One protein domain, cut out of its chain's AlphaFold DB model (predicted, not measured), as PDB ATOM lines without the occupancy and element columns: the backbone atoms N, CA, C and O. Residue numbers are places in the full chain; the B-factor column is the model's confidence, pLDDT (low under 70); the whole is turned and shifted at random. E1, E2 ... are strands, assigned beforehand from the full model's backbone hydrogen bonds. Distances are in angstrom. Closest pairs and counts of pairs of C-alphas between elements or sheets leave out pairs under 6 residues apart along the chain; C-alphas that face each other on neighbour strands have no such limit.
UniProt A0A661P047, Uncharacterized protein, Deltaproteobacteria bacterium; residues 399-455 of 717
ATOM      1  N   TYR A 399      34.089  11.709 173.744       71.88
ATOM      2  CA  TYR A 399      32.991  11.164 172.951       71.88
ATOM      3  C   TYR A 399      32.874  11.869 171.600       71.88
ATOM      4  O   TYR A 399      32.840  13.093 171.528       71.88
ATOM      5  N   CYS A 400      32.747  11.088 170.534       73.62
ATOM      6  CA  CYS A 400      32.621  11.580 169.168       73.62
ATOM      7  C   CYS A 400      31.399  11.000 168.462       73.62
ATOM      8  O   CYS A 400      30.724  10.091 168.950       73.62
ATOM      9  N   ARG A 401      31.080  11.558 167.293       72.69
ATOM     10  CA  ARG A 401      29.946  11.103 166.488       72.69
ATOM     11  C   ARG A 401      30.318   9.870 165.674       72.69
ATOM     12  O   ARG A 401      31.450   9.709 165.232       72.69
ATOM     13  N   ALA A 402      29.325   9.022 165.410       72.56
ATOM     14  CA  ALA A 402      29.501   7.770 164.669       72.56
ATOM     15  C   ALA A 402      30.076   7.937 163.249       72.56
ATOM     16  O   ALA A 402      30.576   6.974 162.672       72.56
ATOM     17  N   ASP A 403      29.984   9.137 162.674       75.69
ATOM     18  CA  ASP A 403      30.543   9.478 161.366       75.69
ATOM     19  C   ASP A 403      32.040   9.829 161.409       75.69
ATOM     20  O   ASP A 403      32.641  10.072 160.364       75.69
ATOM     21  N   GLY A 404      32.653   9.830 162.594       66.69
ATOM     22  CA  GLY A 404      34.056  10.181 162.780       66.69
ATOM     23  C   GLY A 404      34.332  11.676 162.840       66.69
ATOM     24  O   GLY A 404      35.487  12.057 163.013       66.69
ATOM     25  N   SER A 405      33.304  12.519 162.713       66.25
ATOM     26  CA  SER A 405      33.481  13.962 162.811       66.25
ATOM     27  C   SER A 405      33.788  14.378 164.250       66.25
ATOM     28  O   SER A 405      33.210  13.865 165.214       66.25
ATOM     29  N   GLY A 406      34.727  15.312 164.370       65.75
ATOM     30  CA  GLY A 406      35.077  15.956 165.626       65.75
ATOM     31  C   GLY A 406      36.295  15.394 166.346       65.75
ATOM     32  O   GLY A 406      36.648  16.005 167.322       65.75
ATOM     33  N   CYS A 407      36.971  14.318 165.928       75.56
ATOM     34  CA  CYS A 407      38.208  13.869 166.602       75.56
ATOM     35  C   CYS A 407      39.475  14.524 166.047       75.56
ATOM     36  O   CYS A 407      39.631  14.608 164.832       75.56
ATOM     37  N   GLY A 408      40.425  14.877 166.921       65.50
ATOM     38  CA  GLY A 408      41.766  15.354 166.518       65.50
ATOM     39  C   GLY A 408      42.730  14.300 166.039       65.50
ATOM     40  O   GLY A 408      43.764  14.623 165.462       65.50
ATOM     41  N   GLY A 409      42.394  13.041 166.292       64.25
ATOM     42  CA  GLY A 409      43.194  11.898 165.897       64.25
ATOM     43  C   GLY A 409      42.719  11.215 164.619       64.25
ATOM     44  O   GLY A 409      41.847  11.685 163.894       64.25
ATOM     45  N   ASP A 410      43.286  10.033 164.388       70.06
ATOM     46  CA  ASP A 410      43.056   9.197 163.204       70.06
ATOM     47  C   ASP A 410      41.664   8.542 163.143       70.06
ATOM     48  O   ASP A 410      41.370   7.796 162.205       70.06
ATOM     49  N   GLY A 411      40.794   8.786 164.128       76.88
ATOM     50  CA  GLY A 411      39.390   8.418 164.021       76.88
ATOM     51  C   GLY A 411      38.620   8.355 165.334       76.88
ATOM     52  O   GLY A 411      39.141   8.519 166.435       76.88
ATOM     53  N   CYS A 412      37.334   8.070 165.168       83.12
ATOM     54  CA  CYS A 412      36.363   7.842 166.222       83.12
ATOM     55  C   CYS A 412      36.104   6.336 166.325       83.12
ATOM     56  O   CYS A 412      35.814   5.673 165.324       83.12
ATOM     57  N   LEU A 413      36.236   5.772 167.519       83.06
ATOM     58  CA  LEU A 413      36.292   4.334 167.737       83.06
ATOM     59  C   LEU A 413      35.134   3.895 168.628       83.06
ATOM     60  O   LEU A 413      35.002   4.321 169.773       83.06
ATOM     61  N   ARG A 414      34.275   3.025 168.091       80.31
ATOM     62  CA  ARG A 414      33.120   2.491 168.816       80.31
ATOM     63  C   ARG A 414      33.575   1.545 169.929       80.31
ATOM     64  O   ARG A 414      34.209   0.522 169.649       80.31
ATOM     65  N   LEU A 415      33.225   1.838 171.174       69.81
ATOM     66  CA  LEU A 415      33.496   0.972 172.314       69.81
ATOM     67  C   LEU A 415      32.342  -0.001 172.541       69.81
ATOM     68  O   LEU A 415      31.253   0.388 172.955       69.81
ATOM     69  N   GLY A 416      32.609  -1.280 172.278       65.81
ATOM     70  CA  GLY A 416      31.631  -2.355 172.442       65.81
ATOM     71  C   GLY A 416      30.397  -2.222 171.542       65.81
ATOM     72  O   GLY A 416      30.330  -1.397 170.624       65.81
ATOM     73  N   ASP A 417      29.401  -3.063 171.814       62.12
ATOM     74  CA  ASP A 417      28.141  -3.075 171.066       62.12
ATOM     75  C   ASP A 417      27.199  -1.930 171.487       62.12
ATOM     76  O   ASP A 417      26.367  -1.508 170.682       62.12
ATOM     77  N   ALA A 418      27.407  -1.348 172.675       53.78
ATOM     78  CA  ALA A 418      26.598  -0.273 173.268       53.78
ATOM     79  C   ALA A 418      26.689   1.093 172.548       53.78
ATOM     80  O   ALA A 418      25.955   2.022 172.855       53.78
ATOM     81  N   GLY A 419      27.550   1.236 171.533       60.69
ATOM     82  CA  GLY A 419      27.428   2.338 170.567       60.69
ATOM     83  C   GLY A 419      28.028   3.683 170.973       60.69
ATOM     84  O   GLY A 419      27.970   4.606 170.165       60.69
ATOM     85  N   ALA A 420      28.658   3.796 172.143       66.56
ATOM     86  CA  ALA A 420      29.497   4.946 172.462       66.56
ATOM     87  C   ALA A 420      30.726   4.974 171.543       66.56
ATOM     88  O   ALA A 420      31.364   3.940 171.324       66.56
ATOM     89  N   TRP A 421      31.076   6.145 171.019       77.19
ATOM     90  CA  TRP A 421      32.288   6.316 170.232       77.19
ATOM     91  C   TRP A 421      33.244   7.263 170.939       77.19
ATOM     92  O   TRP A 421      32.807   8.320 171.379       77.19
ATOM     93  N   LEU A 422      34.519   6.886 171.038       82.50
ATOM     94  CA  LEU A 422      35.566   7.733 171.600       82.50
ATOM     95  C   LEU A 422      36.618   8.081 170.558       82.50
ATOM     96  O   LEU A 422      36.992   7.240 169.739       82.50
ATOM     97  N   CYS A 423      37.149   9.289 170.630       85.81
ATOM     98  CA  CYS A 423      38.290   9.670 169.827       85.81
ATOM     99  C   CYS A 423      39.517   8.866 170.218       85.81
ATOM    100  O   CYS A 423      39.799   8.637 171.394       85.81
ATOM    101  N   THR A 424      40.266   8.444 169.210       87.25
ATOM    102  CA  THR A 424      41.548   7.777 169.378       87.25
ATOM    103  C   THR A 424      42.568   8.394 168.437       87.25
ATOM    104  O   THR A 424      42.232   8.967 167.404       87.25
ATOM    105  N   VAL A 425      43.839   8.212 168.764       86.56
ATOM    106  CA  VAL A 425      44.961   8.431 167.849       86.56
ATOM    107  C   VAL A 425      45.586   7.088 167.510       86.56
ATOM    108  O   VAL A 425      45.493   6.140 168.304       86.56
ATOM    109  N   ALA A 426      46.217   6.987 166.343       85.19
ATOM    110  CA  ALA A 426      47.097   5.871 166.069       85.19
ATOM    111  C   ALA A 426      48.284   5.917 167.035       85.19
ATOM    112  O   ALA A 426      48.829   6.970 167.365       85.19
ATOM    113  N   CYS A 427      48.706   4.746 167.482       89.00
ATOM    114  CA  CYS A 427      49.857   4.594 168.354       89.00
ATOM    115  C   CYS A 427      50.783   3.514 167.794       89.00
ATOM    116  O   CYS A 427      50.426   2.752 166.893       89.00
ATOM    117  N   GLN A 428      52.007   3.446 168.310       87.56
ATOM    118  CA  GLN A 428      52.935   2.363 167.995       87.56
ATOM    119  C   GLN A 428      53.217   1.558 169.265       87.56
ATOM    120  O   GLN A 428      53.420   2.162 170.319       87.56
ATOM    121  N   PRO A 429      53.280   0.216 169.199       85.75
ATOM    122  CA  PRO A 429      53.747  -0.595 170.319       85.75
ATOM    123  C   PRO A 429      55.128  -0.123 170.793       85.75
ATOM    124  O   PRO A 429      56.108  -0.246 170.061       85.75
ATOM    125  N   GLY A 430      55.204   0.441 172.002       75.25
ATOM    126  CA  GLY A 430      56.436   1.019 172.558       75.25
ATOM    127  C   GLY A 430      56.825   2.411 172.029       75.25
ATOM    128  O   GLY A 430      57.950   2.839 172.278       75.25
ATOM    129  N   GLY A 431      55.937   3.090 171.290       70.31
ATOM    130  CA  GLY A 431      56.105   4.459 170.780       70.31
ATOM    131  C   GLY A 431      55.543   5.536 171.717       70.31
ATOM    132  O   GLY A 431      55.567   5.360 172.934       70.31
ATOM    133  N   LEU A 432      55.056   6.655 171.154       64.00
ATOM    134  CA  LEU A 432      54.428   7.739 171.928       64.00
ATOM    135  C   LEU A 432      53.357   7.157 172.867       64.00
ATOM    136  O   LEU A 432      52.494   6.410 172.392       64.00
ATOM    137  N   PRO A 433      53.432   7.440 174.180       74.88
ATOM    138  CA  PRO A 433      52.477   6.898 175.125       74.88
ATOM    139  C   PRO A 433      51.093   7.445 174.782       74.88
ATOM    140  O   PRO A 433      50.920   8.643 174.563       74.88
ATOM    141  N   CYS A 434      50.108   6.551 174.733       81.56
ATOM    142  CA  CYS A 434      48.722   6.973 174.850       81.56
ATOM    143  C   CYS A 434      48.549   7.769 176.155       81.56
ATOM    144  O   CYS A 434      49.312   7.527 177.098       81.56
ATOM    145  N   PRO A 435      47.573   8.690 176.233       77.75
ATOM    146  CA  PRO A 435      47.262   9.370 177.486       77.75
ATOM    147  C   PRO A 435      47.015   8.373 178.622       77.75
ATOM    148  O   PRO A 435      46.658   7.215 178.379       77.75
ATOM    149  N   ASP A 436      47.182   8.827 179.862       67.12
ATOM    150  CA  ASP A 436      46.922   8.002 181.042       67.12
ATOM    151  C   ASP A 436      45.519   7.363 180.966       67.12
ATOM    152  O   ASP A 436      44.559   7.989 180.518       67.12
ATOM    153  N   ALA A 437      45.412   6.097 181.387       69.94
ATOM    154  CA  ALA A 437      44.240   5.215 181.240       69.94
ATOM    155  C   ALA A 437      43.947   4.671 179.822       69.94
ATOM    156  O   ALA A 437      42.981   3.921 179.648       69.94
ATOM    157  N   PHE A 438      44.802   4.934 178.827       81.25
ATOM    158  CA  PHE A 438      44.740   4.306 177.503       81.25
ATOM    159  C   PHE A 438      45.958   3.409 177.255       81.25
ATOM    160  O   PHE A 438      47.089   3.723 177.612       81.25
ATOM    161  N   THR A 439      45.736   2.264 176.614       83.56
ATOM    162  CA  THR A 439      46.790   1.335 176.200       83.56
ATOM    163  C   THR A 439      46.821   1.245 174.683       83.56
ATOM    164  O   THR A 439      45.787   1.093 174.034       83.56
ATOM    165  N   CYS A 440      48.023   1.281 174.114       88.81
ATOM    166  CA  CYS A 440      48.203   1.073 172.687       88.81
ATOM    167  C   CYS A 440      47.920  -0.392 172.327       88.81
ATOM    168  O   CYS A 440      48.720  -1.278 172.636       88.81
ATOM    169  N   GLN A 441      46.781  -0.653 171.691       87.88
ATOM    170  CA  GLN A 441      46.339  -1.998 171.328       87.88
ATOM    171  C   GLN A 441      45.991  -2.070 169.835       87.88
ATOM    172  O   GLN A 441      45.550  -1.075 169.261       87.88
ATOM    173  N   PRO A 442      46.196  -3.224 169.173       86.62
ATOM    174  CA  PRO A 442      45.796  -3.394 167.781       86.62
ATOM    175  C   PRO A 442      44.267  -3.383 167.660       86.62
ATOM    176  O   PRO A 442      43.608  -4.242 168.247       86.62
ATOM    177  N   ASP A 443      43.700  -2.474 166.858       81.38
ATOM    178  CA  ASP A 443      42.277  -2.523 166.502       81.38
ATOM    179  C   ASP A 443      42.107  -3.147 165.109       81.38
ATOM    180  O   ASP A 443      42.566  -2.630 164.085       81.38
ATOM    181  N   GLN A 444      41.417  -4.288 165.055       78.31
ATOM    182  CA  GLN A 444      41.145  -4.982 163.796       78.31
ATOM    183  C   GLN A 444      40.236  -4.184 162.848       78.31
ATOM    184  O   GLN A 444      40.290  -4.392 161.636       78.31
ATOM    185  N   ARG A 445      39.427  -3.256 163.367       73.00
ATOM    186  CA  ARG A 445      38.500  -2.415 162.592       73.00
ATOM    187  C   ARG A 445      39.216  -1.299 161.840       73.00
ATOM    188  O   ARG A 445      38.767  -0.930 160.761       73.00
ATOM    189  N   LEU A 446      40.361  -0.844 162.345       72.75
ATOM    190  CA  LEU A 446      41.261   0.082 161.646       72.75
ATOM    191  C   LEU A 446      42.252  -0.656 160.729       72.75
ATOM    192  O   LEU A 446      43.299  -0.132 160.378       72.75
ATOM    193  N   GLY A 447      41.966  -1.903 160.339       80.06
ATOM    194  CA  GLY A 447      42.867  -2.683 159.485       80.06
ATOM    195  C   GLY A 447      44.138  -3.159 160.198       80.06
ATOM    196  O   GLY A 447      45.141  -3.430 159.541       80.06
ATOM    197  N   GLY A 448      44.107  -3.276 161.531       80.31
ATOM    198  CA  GLY A 448      45.232  -3.749 162.340       80.31
ATOM    199  C   GLY A 448      46.221  -2.657 162.755       80.31
ATOM    200  O   GLY A 448      47.276  -2.974 163.310       80.31
ATOM    201  N   THR A 449      45.906  -1.383 162.506       84.38
ATOM    202  CA  THR A 449      46.641  -0.262 163.103       84.38
ATOM    203  C   THR A 449      46.424  -0.264 164.614       84.38
ATOM    204  O   THR A 449      45.349  -0.620 165.100       84.38
ATOM    205  N   HIS A 450      47.462   0.081 165.373       86.62
ATOM    206  CA  HIS A 450      47.300   0.216 166.813       86.62
ATOM    207  C   HIS A 450      46.677   1.569 167.122       86.62
ATOM    208  O   HIS A 450      47.032   2.574 166.507       86.62
ATOM    209  N   ALA A 451      45.751   1.568 168.067       88.31
ATOM    210  CA  ALA A 451      45.020   2.730 168.521       88.31
ATOM    211  C   ALA A 451      45.101   2.813 170.047       88.31
ATOM    212  O   ALA A 451      45.283   1.800 170.734       88.31
ATOM    213  N   CYS A 452      44.985   4.024 170.575       87.50
ATOM    214  CA  CYS A 452      44.845   4.240 172.005       87.50
ATOM    215  C   CYS A 452      43.448   3.812 172.453       87.50
ATOM    216  O   CYS A 452      42.482   4.558 172.333       87.50
ATOM    217  N   LEU A 453      43.346   2.589 172.972       82.31
ATOM    218  CA  LEU A 453      42.105   2.051 173.520       82.31
ATOM    219  C   LEU A 453      42.091   2.217 175.042       82.31
ATOM    220  O   LEU A 453      43.150   2.096 175.660       82.31
ATOM    221  N   PRO A 454      40.926   2.456 175.668       74.62
ATOM    222  CA  PRO A 454      40.816   2.463 177.120       74.62
ATOM    223  C   PRO A 454      41.411   1.184 177.710       74.62
ATOM    224  O   PRO A 454      41.131   0.081 177.228       74.62
ATOM    225  N   ALA A 455      42.214   1.314 178.763       71.25
ATOM    226  CA  ALA A 455      42.624   0.175 179.571       71.25
ATOM    227  C   ALA A 455      41.391  -0.335 180.334       71.25
ATOM    228  O   ALA A 455      41.103   0.105 181.446       71.25
TER     229      ALA A 455
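AT A GLANCE: This is residues 399 to 455 of the 717 residues of an uncharacterized protein of Deltaproteobacteria bacterium (UniProt A0A661P047). Little regular structure: two small strand hairpins, E1-E2 and E3-E4, follow each other along the longest axis, with the loop 399 to 410 along the first and the long loop 425 to 437 swinging out past the second. The 57 printed residues hold four named strands, E1 to E4, in two antiparallel pairs, and no named helix; under half of the residues are in this all-strand set. The whole is compact, radius of gyration of the C-alphas 10.6 A, spanning 29 by 20 by 19 A.

HOW THE PARTS SIT: E1, residues 411 to 415, and E2, 420 to 424, form an antiparallel hairpin at 139 degrees; N 413 and O 422 are 2.8 A apart. E3, 438 to 442, and E4, 450 to 454, form another at 141 degrees; N 439 and O 453 are 2.8 A apart. The closest C-alphas of E2 and E4, Thr 424 and Cys 452, are 5.5 A apart. E1 and E3 are apart.

IN THESE COORDINATES: E1 (12.6 A) begins at C-alpha 411 (39.390, 8.418, 164.021). E2 measures 12.8 A, E3 and E4 12.4 A; E4 ends at C-alpha 454 (40.816, 2.463, 177.120).

THE WHOLE: The printed part has no cut. The link E2 to E3 is long. Fourteen residues, among them 415 to 420, have pLDDT under 70.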